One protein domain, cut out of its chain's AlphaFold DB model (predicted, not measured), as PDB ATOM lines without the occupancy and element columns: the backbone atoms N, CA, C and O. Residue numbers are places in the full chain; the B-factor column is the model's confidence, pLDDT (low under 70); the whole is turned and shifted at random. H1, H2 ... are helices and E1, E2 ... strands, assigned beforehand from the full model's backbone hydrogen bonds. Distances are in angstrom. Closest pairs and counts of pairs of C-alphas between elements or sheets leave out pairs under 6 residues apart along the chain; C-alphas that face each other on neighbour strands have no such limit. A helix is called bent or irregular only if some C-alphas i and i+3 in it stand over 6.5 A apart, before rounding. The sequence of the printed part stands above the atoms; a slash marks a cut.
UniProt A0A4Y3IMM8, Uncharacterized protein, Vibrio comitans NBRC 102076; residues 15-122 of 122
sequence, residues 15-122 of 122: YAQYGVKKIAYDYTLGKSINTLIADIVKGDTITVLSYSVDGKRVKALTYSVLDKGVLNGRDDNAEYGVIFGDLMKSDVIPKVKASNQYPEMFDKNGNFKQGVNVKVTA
ATOM      1  N   TYR A  15      86.629 121.254  99.290       69.31
ATOM      2  CA  TYR A  15      85.577 122.215  99.016       69.31
ATOM      3  C   TYR A  15      84.548 121.685  98.007       69.31
ATOM      4  O   TYR A  15      83.352 121.806  98.240       69.31
ATOM      5  N   ALA A  16      84.989 121.052  96.920       68.12
ATOM      6  CA  ALA A  16      84.090 120.468  95.926       68.12
ATOM      7  C   ALA A  16      83.312 119.265  96.484       68.12
ATOM      8  O   ALA A  16      82.141 119.092  96.164       68.12
ATOM      9  N   GLN A  17      83.952 118.446  97.325       68.25
ATOM     10  CA  GLN A  17      83.332 117.239  97.878       68.25
ATOM     11  C   GLN A  17      82.489 117.509  99.131       68.25
ATOM     12  O   GLN A  17      81.403 116.959  99.261       68.25
ATOM     13  N   TYR A  18      82.945 118.373 100.036       73.12
ATOM     14  CA  TYR A  18      82.342 118.567 101.361       73.12
ATOM     15  C   TYR A  18      81.851 119.999 101.609       73.12
ATOM     16  O   TYR A  18      81.191 120.244 102.611       73.12
ATOM     17  N   GLY A  19      82.149 120.959 100.726       74.94
ATOM     18  CA  GLY A  19      81.870 122.382 100.969       74.94
ATOM     19  C   GLY A  19      82.797 123.014 102.011       74.94
ATOM     20  O   GLY A  19      82.584 124.152 102.425       74.94
ATOM     21  N   VAL A  20      83.846 122.297 102.425       76.50
ATOM     22  CA  VAL A  20      84.720 122.676 103.536       76.50
ATOM     23  C   VAL A  20      86.059 123.197 103.016       76.50
ATOM     24  O   VAL A  20      86.645 122.648 102.083       76.50
ATOM     25  N   LYS A  21      86.545 124.291 103.609       79.12
ATOM     26  CA  LYS A  21      87.822 124.934 103.263       79.12
ATOM     27  C   LYS A  21      88.837 124.756 104.391       79.12
ATOM     28  O   LYS A  21      88.475 124.387 105.501       79.12
ATOM     29  N   LYS A  22      90.101 125.088 104.098       84.44
ATOM     30  CA  LYS A  22      91.191 125.171 105.086       84.44
ATOM     31  C   LYS A  22      91.478 123.857 105.823       84.44
ATOM     32  O   LYS A  22      91.823 123.873 106.996       84.44
ATOM     33  N   ILE A  23      91.336 122.714 105.158       84.44
ATOM     34  CA  ILE A  23      91.774 121.437 105.734       84.44
ATOM     35  C   ILE A  23      93.285 121.342 105.556       84.44
ATOM     36  O   ILE A  23      93.786 121.353 104.431       84.44
ATOM     37  N   ALA A  24      94.003 121.279 106.671       84.69
ATOM     38  CA  ALA A  24      95.445 121.094 106.699       84.69
ATOM     39  C   ALA A  24      95.808 119.609 106.591       84.69
ATOM     40  O   ALA A  24      96.739 119.240 105.877       84.69
ATOM     41  N   TYR A  25      95.047 118.756 107.277       83.69
ATOM     42  CA  TYR A  25      95.319 117.330 107.377       83.69
ATOM     43  C   TYR A  25      94.037 116.547 107.660       83.69
ATOM     44  O   TYR A  25      93.140 117.058 108.328       83.69
ATOM     45  N   ASP A  26      93.966 115.308 107.194       81.25
ATOM     46  CA  ASP A  26      92.881 114.379 107.477       81.25
ATOM     47  C   ASP A  26      93.431 113.005 107.875       81.25
ATOM     48  O   ASP A  26      94.572 112.653 107.571       81.25
ATOM     49  N   TYR A  27      92.650 112.251 108.641       78.38
ATOM     50  CA  TYR A  27      93.061 110.965 109.185       78.38
ATOM     51  C   TYR A  27      91.860 110.059 109.456       78.38
ATOM     52  O   TYR A  27      90.760 110.500 109.782       78.38
ATOM     53  N   THR A  28      92.073 108.750 109.350       77.38
ATOM     54  CA  THR A  28      91.043 107.759 109.680       77.38
ATOM     55  C   THR A  28      90.862 107.650 111.192       77.38
ATOM     56  O   THR A  28      91.832 107.442 111.925       77.38
ATOM     57  N   LEU A  29      89.617 107.712 111.664       74.50
ATOM     58  CA  LEU A  29      89.302 107.503 113.077       74.50
ATOM     59  C   LEU A  29      89.621 106.064 113.534       74.50
ATOM     60  O   LEU A  29      89.660 105.117 112.749       74.50
ATOM     61  N   GLY A  30      89.905 105.899 114.829       68.75
ATOM     62  CA  GLY A  30      90.233 104.603 115.438       68.75
ATOM     63  C   GLY A  30      91.575 103.962 115.035       68.75
ATOM     64  O   GLY A  30      91.777 102.779 115.306       68.75
ATOM     65  N   LYS A  31      92.499 104.684 114.383       68.94
ATOM     66  CA  LYS A  31      93.827 104.167 113.995       68.94
ATOM     67  C   LYS A  31      94.931 104.614 114.957       68.94
ATOM     68  O   LYS A  31      94.821 105.640 115.614       68.94
ATOM     69  N   SER A  32      96.033 103.862 115.004       62.00
ATOM     70  CA  SER A  32      97.180 104.136 115.889       62.00
ATOM     71  C   SER A  32      97.861 105.488 115.640       62.00
ATOM     72  O   SER A  32      98.467 106.027 116.556       62.00
ATOM     73  N   ILE A  33      97.721 106.066 114.443       64.31
ATOM     74  CA  ILE A  33      98.173 107.433 114.125       64.31
ATOM     75  C   ILE A  33      97.465 108.510 114.964       64.31
ATOM     76  O   ILE A  33      97.994 109.607 115.131       64.31
ATOM     77  N   ASN A  34      96.294 108.205 115.530       59.22
ATOM     78  CA  ASN A  34      95.480 109.176 116.254       59.22
ATOM     79  C   ASN A  34      96.181 109.761 117.479       59.22
ATOM     80  O   ASN A  34      95.837 110.870 117.865       59.22
ATOM     81  N   THR A  35      97.156 109.068 118.075       65.38
ATOM     82  CA  THR A  35      97.901 109.595 119.229       65.38
ATOM     83  C   THR A  35      98.706 110.836 118.862       65.38
ATOM     84  O   THR A  35      98.650 111.823 119.581       65.38
ATOM     85  N   LEU A  36      99.361 110.844 117.699       70.81
ATOM     86  CA  LEU A  36     100.149 111.991 117.239       70.81
ATOM     87  C   LEU A  36      99.265 113.201 116.887       70.81
ATOM     88  O   LEU A  36      99.712 114.341 116.959       70.81
ATOM     89  N   ILE A  37      98.004 112.954 116.527       78.44
ATOM     90  CA  ILE A  37      97.013 113.992 116.208       78.44
ATOM     91  C   ILE A  37      96.233 114.463 117.444       78.44
ATOM     92  O   ILE A  37      95.716 115.584 117.475       78.44
ATOM     93  N   ALA A  38      96.117 113.614 118.467       77.75
ATOM     94  CA  ALA A  38      95.394 113.926 119.694       77.75
ATOM     95  C   ALA A  38      95.986 115.161 120.382       77.75
ATOM     96  O   ALA A  38      95.220 116.029 120.806       77.75
ATOM     97  N   ASP A  39      97.314 115.275 120.364       84.12
ATOM     98  CA  ASP A  39      98.065 116.348 121.020       84.12
ATOM     99  C   ASP A  39      98.072 117.670 120.235       84.12
ATOM    100  O   ASP A  39      98.433 118.702 120.789       84.12
ATOM    101  N   ILE A  40      97.645 117.668 118.964       88.69
ATOM    102  CA  ILE A  40      97.567 118.885 118.145       88.69
ATOM    103  C   ILE A  40      96.374 119.727 118.601       88.69
ATOM    104  O   ILE A  40      95.235 119.250 118.577       88.69
ATOM    105  N   VAL A  41      96.595 120.988 118.956       91.44
ATOM    106  CA  VAL A  41      95.559 121.913 119.435       91.44
ATOM    107  C   VAL A  41      95.503 123.200 118.612       91.44
ATOM    108  O   VAL A  41      96.387 123.515 117.817       91.44
ATOM    109  N   LYS A  42      94.413 123.958 118.773       94.44
ATOM    110  CA  LYS A  42      94.257 125.273 118.141       94.44
ATOM    111  C   LYS A  42      95.408 126.200 118.536       94.44
ATOM    112  O   LYS A  42      95.694 126.355 119.718       94.44
ATOM    113  N   GLY A  43      95.985 126.874 117.547       94.00
ATOM    114  CA  GLY A  43      97.134 127.763 117.709       94.00
ATOM    115  C   GLY A  43      98.476 127.095 117.421       94.00
ATOM    116  O   GLY A  43      99.435 127.811 117.135       94.00
ATOM    117  N   ASP A  44      98.542 125.761 117.407       94.88
ATOM    118  CA  ASP A  44      99.763 125.053 117.029       94.88
ATOM    119  C   ASP A  44     100.165 125.379 115.595       94.88
ATOM    120  O   ASP A  44      99.326 125.623 114.723       94.88
ATOM    121  N   THR A  45     101.463 125.314 115.326       94.31
ATOM    122  CA  THR A  45     101.954 125.247 113.954       94.31
ATOM    123  C   THR A  45     102.265 123.794 113.635       94.31
ATOM    124  O   THR A  45     102.940 123.113 114.400       94.31
ATOM    125  N   ILE A  46     101.775 123.298 112.505       91.25
ATOM    126  CA  ILE A  46     102.050 121.935 112.050       91.25
ATOM    127  C   ILE A  46     102.701 121.953 110.679       91.25
ATOM    128  O   ILE A  46     102.368 122.779 109.836       91.25
ATOM    129  N   THR A  47     103.600 121.009 110.426       90.44
ATOM    130  CA  THR A  47     104.140 120.736 109.095       90.44
ATOM    131  C   THR A  47     103.682 119.367 108.618       90.44
ATOM    132  O   THR A  47     103.920 118.355 109.275       90.44
ATOM    133  N   VAL A  48     103.036 119.346 107.455       88.12
ATOM    134  CA  VAL A  48     102.536 118.152 106.772       88.12
ATOM    135  C   VAL A  48     103.422 117.860 105.569       88.12
ATOM    136  O   VAL A  48     103.667 118.732 104.731       88.12
ATOM    137  N   LEU A  49     103.894 116.619 105.471       87.19
ATOM    138  CA  LEU A  49     104.732 116.149 104.379       87.19
ATOM    139  C   LEU A  49     103.982 115.217 103.436       87.19
ATOM    140  O   LEU A  49     103.140 114.396 103.808       87.19
ATOM    141  N   SER A  50     104.360 115.330 102.173       82.69
ATOM    142  CA  SER A  50     103.742 114.591 101.094       82.69
ATOM    143  C   SER A  50     104.681 114.332  99.938       82.69
ATOM    144  O   SER A  50     105.531 115.162  99.637       82.69
ATOM    145  N   TYR A  51     104.521 113.208  99.243       81.19
ATOM    146  CA  TYR A  51     105.262 113.010  98.003       81.19
ATOM    147  C   TYR A  51     104.669 113.867  96.894       81.19
ATOM    148  O   TYR A  51     103.454 113.960  96.738       81.19
ATOM    149  N   SER A  52     105.546 114.474  96.104       74.75
ATOM    150  CA  SER A  52     105.156 115.000  94.802       74.75
ATOM    151  C   SER A  52     104.945 113.855  93.803       74.75
ATOM    152  O   SER A  52     105.367 112.721  94.044       74.75
ATOM    153  N   VAL A  53     104.318 114.162  92.665       70.31
ATOM    154  CA  VAL A  53     103.966 113.183  91.619       70.31
ATOM    155  C   VAL A  53     105.176 112.376  91.131       70.31
ATOM    156  O   VAL A  53     105.035 111.206  90.794       70.31
ATOM    157  N   ASP A  54     106.374 112.969  91.132       75.19
ATOM    158  CA  ASP A  54     107.599 112.312  90.666       75.19
ATOM    159  C   ASP A  54     108.244 111.358  91.694       75.19
ATOM    160  O   ASP A  54     109.201 110.658  91.359       75.19
ATOM    161  N   GLY A  55     107.767 111.341  92.947       74.19
ATOM    162  CA  GLY A  55     108.311 110.535  94.052       74.19
ATOM    163  C   GLY A  55     109.738 110.897  94.502       74.19
ATOM    164  O   GLY A  55     110.251 110.322  95.465       74.19
ATOM    165  N   LYS A  56     110.393 111.854  93.838       83.12
ATOM    166  CA  LYS A  56     111.761 112.327  94.107       83.12
ATOM    167  C   LYS A  56     111.774 113.581  94.971       83.12
ATOM    168  O   LYS A  56     112.785 113.876  95.614       83.12
ATOM    169  N   ARG A  57     110.670 114.324  94.990       86.38
ATOM    170  CA  ARG A  57     110.493 115.512  95.828       86.38
ATOM    171  C   ARG A  57     109.356 115.323  96.819       86.38
ATOM    172  O   ARG A  57     108.394 114.596  96.567       86.38
ATOM    173  N   VAL A  58     109.486 116.013  97.940       87.75
ATOM    174  CA  VAL A  58     108.516 116.086  99.022       87.75
ATOM    175  C   VAL A  58     107.967 117.504  99.062       87.75
ATOM    176  O   VAL A  58     108.731 118.468  99.026       87.75
ATOM    177  N   LYS A  59     106.646 117.637  99.120       87.81
ATOM    178  CA  LYS A  59     105.977 118.895  99.415       87.81
ATOM    179  C   LYS A  59     105.806 118.994 100.931       87.81
ATOM    180  O   LYS A  59     105.259 118.084 101.552       87.81
ATOM    181  N   ALA A  60     106.318 120.077 101.501       88.25
ATOM    182  CA  ALA A  60     106.212 120.405 102.914       88.25
ATOM    183  C   ALA A  60     105.286 121.610 103.061       88.25
ATOM    184  O   ALA A  60     105.553 122.673 102.499       88.25
ATOM    185  N   LEU A  61     104.178 121.421 103.767       88.75
ATOM    186  CA  LEU A  61     103.166 122.447 103.974       88.75
ATOM    187  C   LEU A  61     103.054 122.747 105.457       88.75
ATOM    188  O   LEU A  61     102.751 121.853 106.242       88.75
ATOM    189  N   THR A  62     103.296 123.997 105.827       90.81
ATOM    190  CA  THR A  62     103.197 124.455 107.210       90.81
ATOM    191  C   THR A  62     101.903 125.230 107.394       90.81
ATOM    192  O   THR A  62     101.624 126.148 106.620       90.81
ATOM    193  N   TYR A  63     101.132 124.873 108.415       91.81
ATOM    194  CA  TYR A  63      99.835 125.458 108.730       91.81
ATOM    195  C   TYR A  63      99.793 125.949 110.173       91.81
ATOM    196  O   TYR A  63     100.347 125.293 111.050       91.81
ATOM    197  N   SER A  64      99.061 127.034 110.418       94.75
ATOM    198  CA  SER A  64      98.581 127.377 111.759       94.75
ATOM    199  C   SER A  64      97.241 126.686 111.989       94.75
ATOM    200  O   SER A  64      96.323 126.840 111.181       94.75
ATOM    201  N   VAL A  65      97.132 125.898 113.055       94.12
ATOM    202  CA  VAL A  65      95.949 125.100 113.381       94.12
ATOM    203  C   VAL A  65      94.836 126.003 113.898       94.12
ATOM    204  O   VAL A  65      94.996 126.745 114.865       94.12
ATOM    205  N   LEU A  66      93.672 125.896 113.266       93.56
ATOM    206  CA  LEU A  66      92.468 126.638 113.619       93.56
ATOM    207  C   LEU A  66      91.554 125.837 114.540       93.56
ATOM    208  O   LEU A  66      91.016 126.404 115.490       93.56
ATOM    209  N   ASP A  67      91.350 124.557 114.232       93.31
ATOM    210  CA  ASP A  67      90.500 123.648 115.002       93.31
ATOM    211  C   ASP A  67      90.678 122.192 114.535       93.31
ATOM    212  O   ASP A  67      91.335 121.928 113.523       93.31
ATOM    213  N   LYS A  68      90.037 121.250 115.231       91.44
ATOM    214  CA  LYS A  68      89.851 119.862 114.795       91.44
ATOM    215  C   LYS A  68      88.368 119.564 114.601       91.44
ATOM    216  O   LYS A  68      87.509 120.154 115.244       91.44
ATOM    217  N   GLY A  69      88.063 118.621 113.724       88.25
ATOM    218  CA  GLY A  69      86.690 118.201 113.488       88.25
ATOM    219  C   GLY A  69      86.594 116.805 112.906       88.25
ATOM    220  O   GLY A  69      87.584 116.081 112.800       88.25
ATOM    221  N   VAL A  70      85.374 116.450 112.521       88.06
ATOM    222  CA  VAL A  70      85.053 115.195 111.844       88.06
ATOM    223  C   VAL A  70      84.289 115.521 110.564       88.06
ATOM    224  O   VAL A  70      83.422 116.396 110.561       88.06
ATOM    225  N   LEU A  71      84.631 114.836 109.476       82.31
ATOM    226  CA  LEU A  71      83.895 114.844 108.219       82.31
ATOM    227  C   LEU A  71      83.329 113.458 107.947       82.31
ATOM    228  O   LEU A  71      84.029 112.456 108.077       82.31
ATOM    229  N   ASN A  72      82.089 113.424 107.479       79.88
ATOM    230  CA  ASN A  72      81.463 112.197 107.011       79.88
ATOM    231  C   ASN A  72      81.777 112.030 105.526       79.88
ATOM    232  O   ASN A  72      81.406 112.878 104.710       79.88
ATOM    233  N   GLY A  73      82.481 110.952 105.193       69.94
ATOM    234  CA  GLY A  73      82.760 110.527 103.832       69.94
ATOM    235  C   GLY A  73      81.465 110.351 103.053       69.94
ATOM    236  O   GLY A  73      80.537 109.686 103.512       69.94
ATOM    237  N   ARG A  74      81.384 110.976 101.874       65.19
ATOM    238  CA  ARG A  74      80.171 110.913 101.043       65.19
ATOM    239  C   ARG A  74      79.975 109.559 100.368       65.19
ATOM    240  O   ARG A  74      78.834 109.160 100.163       65.19
ATOM    241  N   ASP A  75      81.069 108.884 100.031       66.56
ATOM    242  CA  ASP A  75      81.042 107.724  99.133       66.56
ATOM    243  C   ASP A  75      81.132 106.380  99.873       66.56
ATOM    244  O   ASP A  75      80.812 105.337  99.306       66.56
ATOM    245  N   ASP A  76      81.560 106.380 101.135       67.00
ATOM    246  CA  ASP A  76      81.863 105.168 101.903       67.00
ATOM    247  C   ASP A  76      81.212 105.122 103.292       67.00
ATOM    248  O   ASP A  76      81.405 104.146 104.019       67.00
ATOM    249  N   ASN A  77      80.431 106.147 103.661       69.56
ATOM    250  CA  ASN A  77      79.858 106.329 105.000       69.56
ATOM    251  C   ASN A  77      80.902 106.243 106.133       69.56
ATOM    252  O   ASN A  77      80.549 105.944 107.275       69.56
ATOM    253  N   ALA A  78      82.184 106.474 105.834       74.31
ATOM    254  CA  ALA A  78      83.241 106.460 106.830       74.31
ATOM    255  C   ALA A  78      83.393 107.845 107.468       74.31
ATOM    256  O   ALA A  78      83.268 108.870 106.802       74.31
ATOM    257  N   GLU A  79      83.697 107.887 108.760       79.12
ATOM    258  CA  GLU A  79      84.029 109.134 109.447       79.12
ATOM    259  C   GLU A  79      85.542 109.381 109.426       79.12
ATOM    260  O   GLU A  79      86.359 108.509 109.753       79.12
ATOM    261  N   TYR A  80      85.913 110.606 109.066       79.88
ATOM    262  CA  TYR A  80      87.287 111.072 108.951       79.88
ATOM    263  C   TYR A  80      87.545 112.189 109.949       79.88
ATOM    264  O   TYR A  80      86.821 113.179 109.983       79.88
ATOM    265  N   GLY A  81      88.601 112.060 110.747       84.19
ATOM    266  CA  GLY A  81      89.097 113.170 111.544       84.19
ATOM    267  C   GLY A  81      89.811 114.174 110.647       84.19
ATOM    268  O   GLY A  81      90.522 113.790 109.718       84.19
ATOM    269  N   VAL A  82      89.637 115.463 110.917       87.12
ATOM    270  CA  VAL A  82      90.291 116.537 110.167       87.12
ATOM    271  C   VAL A  82      90.896 117.580 111.089       87.12
ATOM    272  O   VAL A  82      90.373 117.877 112.161       87.12
ATOM    273  N   ILE A  83      92.000 118.160 110.633       88.75
ATOM    274  CA  ILE A  83      92.625 119.341 111.211       88.75
ATOM    275  C   ILE A  83      92.395 120.498 110.249       88.75
ATOM    276  O   ILE A  83      92.783 120.441 109.077       88.75
ATOM    277  N   PHE A  84      91.797 121.565 110.761       89.12
ATOM    278  CA  PHE A  84      91.659 122.826 110.055       89.12
ATOM    279  C   PHE A  84      92.881 123.693 110.303       89.12
ATOM    280  O   PHE A  84      93.345 123.809 111.435       89.12
ATOM    281  N   GLY A  85      93.390 124.339 109.259       90.38
ATOM    282  CA  GLY A  85      94.532 125.226 109.381       90.38
ATOM    283  C   GLY A  85      94.674 126.214 108.232       90.38
ATOM    284  O   GLY A  85      94.322 125.927 107.085       90.38
ATOM    285  N   ASP A  86      95.225 127.380 108.552       89.50
ATOM    286  CA  ASP A  86      95.630 128.375 107.567       89.50
ATOM    287  C   ASP A  86      97.043 128.073 107.073       89.50
ATOM    288  O   ASP A  86      97.970 127.900 107.864       89.50
ATOM    289  N   LEU A  87      97.204 127.981 105.750       88.31
ATOM    290  CA  LEU A  87      98.497 127.710 105.132       88.31
ATOM    291  C   LEU A  87      99.433 128.900 105.352       88.31
ATOM    292  O   LEU A  87      99.163 130.002 104.879       88.31
ATOM    293  N   MET A  88     100.556 128.650 106.013       90.00
ATOM    294  CA  MET A  88     101.593 129.645 106.279       90.00
ATOM    295  C   MET A  88     102.743 129.543 105.280       90.00
ATOM    296  O   MET A  88     103.283 130.556 104.844       90.00
ATOM    297  N   LYS A  89     103.139 128.314 104.920       89.94
ATOM    298  CA  LYS A  89     104.302 128.062 104.063       89.94
ATOM    299  C   LYS A  89     104.109 126.821 103.200       89.94
ATOM    300  O   LYS A  89     103.532 125.836 103.648       89.94
ATOM    301  N   SER A  90     104.634 126.857 101.979       89.38
ATOM    302  CA  SER A  90     104.650 125.723 101.055       89.38
ATOM    303  C   SER A  90     106.011 125.616 100.384       89.38
ATOM    304  O   SER A  90     106.352 126.453  99.554       89.38
ATOM    305  N   ASP A  91     106.735 124.539 100.670       88.75
ATOM    306  CA  ASP A  91     108.026 124.237 100.062       88.75
ATOM    307  C   ASP A  91     107.962 122.939  99.246       88.75
ATOM    308  O   ASP A  91     107.240 121.997  99.581       88.75
ATOM    309  N   VAL A  92     108.770 122.863  98.188       89.38
ATOM    310  CA  VAL A  92     109.040 121.616  97.461       89.38
ATOM    311  C   VAL A  92     110.523 121.314  97.581       89.38
ATOM    312  O   VAL A  92     111.371 122.073  97.116       89.38
ATOM    313  N   ILE A  93     110.838 120.196  98.225       90.44
ATOM    314  CA  ILE A  93     112.181 119.882  98.698       90.44
ATOM    315  C   ILE A  93     112.601 118.520  98.128       90.44
ATOM    316  O   ILE A  93     111.789 117.594  98.101       90.44
ATOM    317  N   PRO A  94     113.853 118.338  97.666       92.50
ATOM    318  CA  PRO A  94     114.357 117.012  97.314       92.50
ATOM    319  C   PRO A  94     114.189 116.021  98.474       92.50
ATOM    320  O   PRO A  94     114.475 116.371  99.619       92.50
ATOM    321  N   LYS A  95     113.780 114.779  98.184       88.50
ATOM    322  CA  LYS A  95     113.492 113.735  99.187       88.50
ATOM    323  C   LYS A  95     114.627 113.556 100.202       88.50
ATOM    324  O   LYS A  95     114.367 113.542 101.397       88.50
ATOM    325  N   VAL A  96     115.876 113.525  99.731       90.12
ATOM    326  CA  VAL A  96     117.079 113.406 100.581       90.12
ATOM    327  C   VAL A  96     117.226 114.585 101.550       90.12
ATOM    328  O   VAL A  96     117.615 114.418 102.701       90.12
ATOM    329  N   LYS A  97     116.898 115.804 101.112       92.94
ATOM    330  CA  LYS A  97     116.955 116.983 101.983       92.94
ATOM    331  C   LYS A  97     115.799 116.978 102.986       92.94
ATOM    332  O   LYS A  97     116.020 117.304 104.147       92.94
ATOM    333  N   ALA A  98     114.604 116.554 102.570       90.44
ATOM    334  CA  ALA A  98     113.462 116.403 103.466       90.44
ATOM    335  C   ALA A  98     113.725 115.355 104.564       90.44
ATOM    336  O   ALA A  98     113.431 115.622 105.723       90.44
ATOM    337  N   SER A  99     114.354 114.218 104.238       90.50
ATOM    338  CA  SER A  99     114.715 113.204 105.239       90.50
ATOM    339  C   SER A  99     115.742 113.692 106.258       90.50
ATOM    340  O   SER A  99     115.722 113.240 107.394       90.50
ATOM    341  N   ASN A 100     116.603 114.639 105.882       90.69
ATOM    342  CA  ASN A 100     117.549 115.251 106.816       90.69
ATOM    343  C   ASN A 100     116.894 116.328 107.694       90.69
ATOM    344  O   ASN A 100     117.304 116.517 108.833       90.69
ATOM    345  N   GLN A 101     115.900 117.051 107.168       91.31
ATOM    346  CA  GLN A 101     115.197 118.115 107.897       91.31
ATOM    347  C   GLN A 101     114.103 117.587 108.835       91.31
ATOM    348  O   GLN A 101     113.840 118.207 109.861       91.31
ATOM    349  N   TYR A 102     113.488 116.452 108.493       89.25
ATOM    350  CA  TYR A 102     112.395 115.832 109.248       89.25
ATOM    351  C   TYR A 102     112.670 114.343 109.532       89.25
ATOM    352  O   TYR A 102     111.847 113.490 109.188       89.25
ATOM    353  N   PRO A 103     113.834 113.980 110.104       90.50
ATOM    354  CA  PRO A 103     114.289 112.588 110.200       90.50
ATOM    355  C   PRO A 103     113.314 111.663 110.942       90.50
ATOM    356  O   PRO A 103     113.213 110.474 110.647       90.50
ATOM    357  N   GLU A 104     112.535 112.193 111.879       86.31
ATOM    358  CA  GLU A 104     111.502 111.466 112.609       86.31
ATOM    359  C   GLU A 104     110.366 110.946 111.715       86.31
ATOM    360  O   GLU A 104     109.778 109.913 112.040       86.31
ATOM    361  N   MET A 105     110.115 111.601 110.577       87.00
ATOM    362  CA  MET A 105     109.029 111.302 109.635       87.00
ATOM    363  C   MET A 105     109.443 110.291 108.555       87.00
ATOM    364  O   MET A 105     108.591 109.798 107.816       87.00
ATOM    365  N   PHE A 106     110.733 109.945 108.463       88.19
ATOM    366  CA  PHE A 106     111.273 109.045 107.441       88.19
ATOM    367  C   PHE A 106     111.932 107.795 108.038       88.19
ATOM    368  O   PHE A 106     112.597 107.844 109.069       88.19
ATOM    369  N   ASP A 107     111.744 106.645 107.397       86.19
ATOM    370  CA  ASP A 107     112.465 105.415 107.701       86.19
ATOM    371  C   ASP A 107     113.915 105.469 107.179       86.19
ATOM    372  O   ASP A 107     114.325 106.389 106.468       86.19
ATOM    373  N   LYS A 108     114.704 104.439 107.504       85.50
ATOM    374  CA  LYS A 108     116.109 104.323 107.070       85.50
ATOM    375  C   LYS A 108     116.300 104.271 105.545       85.50
ATOM    376  O   LYS A 108     117.413 104.463 105.072       85.50
ATOM    377  N   ASN A 109     115.239 103.996 104.787       84.38
ATOM    378  CA  ASN A 109     115.243 103.946 103.327       84.38
ATOM    379  C   ASN A 109     114.765 105.279 102.712       84.38
ATOM    380  O   ASN A 109     114.587 105.381 101.496       84.38
ATOM    381  N   GLY A 110     114.519 106.298 103.543       78.44
ATOM    382  CA  GLY A 110     114.008 107.598 103.130       78.44
ATOM    383  C   GLY A 110     112.526 107.580 102.762       78.44
ATOM    384  O   GLY A 110     112.054 108.522 102.128       78.44
ATOM    385  N   ASN A 111     111.771 106.538 103.104       83.19
ATOM    386  CA  ASN A 111     110.323 106.513 102.904       83.19
ATOM    387  C   ASN A 111     109.603 107.104 104.115       83.19
ATOM    388  O   ASN A 111     110.145 107.056 105.211       83.19
ATOM    389  N   PHE A 112     108.397 107.653 103.960       81.12
ATOM    390  CA  PHE A 112     107.640 108.093 105.131       81.12
ATOM    391  C   PHE A 112     107.385 106.909 106.058       81.12
ATOM    392  O   PHE A 112     106.939 105.850 105.608       81.12
ATOM    393  N   LYS A 113     107.631 107.098 107.356       79.62
ATOM    394  CA  LYS A 113     107.162 106.130 108.343       79.62
ATOM    395  C   LYS A 113     105.643 106.086 108.272       79.62
ATOM    396  O   LYS A 113     104.976 107.107 108.082       79.62
ATOM    397  N   GLN A 114     105.096 104.887 108.409       68.00
ATOM    398  CA  GLN A 114     103.661 104.693 108.324       68.00
ATOM    399  C   GLN A 114     102.948 105.558 109.369       68.00
ATOM    400  O   GLN A 114     103.179 105.415 110.565       68.00
ATOM    401  N   GLY A 115     102.081 106.448 108.891       64.81
ATOM    402  CA  GLY A 115     101.300 107.344 109.733       64.81
ATOM    403  C   GLY A 115     102.101 108.444 110.432       64.81
ATOM    404  O   GLY A 115     101.638 108.979 111.427       64.81
ATOM    405  N   VAL A 116     103.291 108.797 109.946       68.50
ATOM    406  CA  VAL A 116     104.082 109.900 110.516       68.50
ATOM    407  C   VAL A 116     104.475 110.860 109.402       68.50
ATOM    408  O   VAL A 116     105.632 110.953 109.003       68.50
ATOM    409  N   ASN A 117     103.482 111.553 108.852       75.44
ATOM    410  CA  ASN A 117     103.674 112.589 107.837       75.44
ATOM    411  C   ASN A 117     103.092 113.951 108.252       75.44
ATOM    412  O   ASN A 117     102.951 114.839 107.416       75.44
ATOM    413  N   VAL A 118     102.831 114.141 109.545       82.06
ATOM    414  CA  VAL A 118     102.552 115.436 110.169       82.06
ATOM    415  C   VAL A 118     103.372 115.573 111.450       82.06
ATOM    416  O   VAL A 118     103.679 114.574 112.099       82.06
ATOM    417  N   LYS A 119     103.759 116.802 111.784       84.88
ATOM    418  CA  LYS A 119     104.501 117.139 113.000       84.88
ATOM    419  C   LYS A 119     104.091 118.514 113.513       84.88
ATOM    420  O   LYS A 119     103.968 119.435 112.712       84.88
ATOM    421  N   VAL A 120     103.979 118.659 114.832       84.00
ATOM    422  CA  VAL A 120     103.913 119.970 115.492       84.00
ATOM    423  C   VAL A 120     105.295 120.619 115.457       84.00
ATOM    424  O   VAL A 120     106.302 120.013 115.833       84.00
ATOM    425  N   THR A 121     105.351 121.846 114.965       78.25
ATOM    426  CA  THR A 121     106.541 122.692 114.939       78.25
ATOM    427  C   THR A 121     106.343 123.822 115.942       78.25
ATOM    428  O   THR A 121     105.320 124.499 115.877       78.25
ATOM    429  N   ALA A 122     107.295 123.979 116.864       60.69
ATOM    430  CA  ALA A 122     107.337 125.093 117.812       60.69
ATOM    431  C   ALA A 122     107.617 126.429 117.112       60.69
ATOM    432  O   ALA A 122     108.312 126.403 116.065       60.69
TER     433      ALA A 122
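What this domain is: This is residues 15 to 122 of the 122 residues of an uncharacterized protein of Vibrio comitans NBRC 102076 (UniProt A0A4Y3IMM8). One antiparallel sheet is bent back on itself as an arch: the long hairpin E3 and E4 bends over sharply, bringing E1 and E4 to face E2 and E5, with E3 as the hinge. H2 lies over the edge strand E1, H3 packs on the sheet beside the first residue of E3, and the short H1 lies off the sheet. The printed part has 108 residues, with three named helices and five named strands in the order H1 E1 H2 E2 E3 E4 H3 E5. The sheet runs E1 E4 E3 E2 E5, and the class is mixed, helices and strands. The whole is compact, with a radius of gyration of the C-alphas of 14.1 A and spans of 37 by 29 by 28 A.

Where its parts are: Find C-alpha 15 at (85.577, 122.215, 99.016), where H1, residues 15 to 18, begins. E1 follows at residues 23 to 28, 14.3 A long, then H2 at residues 34 to 38. E2, residues 45 to 51, runs 20.4 A. E3, residues 57 to 72, spans 31.3 A and bends by 105 degrees at residue 66, at (92.468, 126.638, 113.619). E4, residues 79 to 94, spans 33.6 A and bends by 95 degrees at residue 88. H3, residues 95 to 101, is 9.9 A long. E5, residues 118 to 121, ends at C-alpha 121, (106.541, 122.692, 114.939).

How they stand to each other: Start with the meander E2 E3 E4, each strand the antiparallel neighbour of the one before. Across the hairpin E3 and E4, look at N 66 and O 84, 2.8 A apart, within hydrogen-bond range. In the hairpin E2 and E3, N 48 and O 61 are within that range at 2.8 A. E1 is an edge strand beside E4, with N 27 and O 81 at 2.8 A; E5 is the other edge, antiparallel to E2, with N 47 and O 119 at 2.8 A. In this folded sheet, two leaves that face each other, the closest C-alphas of E1 and E2 are those of Tyr 25 and Val 48, 7.3 A apart. H2 is on the sheet at a height of 7.7 A, only just over E1, on which 3 of its 5 C-alphas fall. H3 is on the same face at 8.8 A, over E3, slantwise at 55 degrees on the local plane. H1 is not on the sheet. In H2 and H3 every O i to N i+4 pair is within hydrogen-bond range; H1 is too short for such a pair, and its one O i to N i+3 pair is not within range.

The domain as a whole: The C-alphas of Gly 19 and Lys 108, the two farthest apart, are 39.2 A apart. The printed part has no cut and ends at residue 122, the chain's last. The link from H3 to E5, residues 102 to 117, is long. Mean pLDDT of the printed part is 82.2; look for values under 70 at residues 15 to 17, 30 to 35, 73 to 77, 114 to 116 and 122.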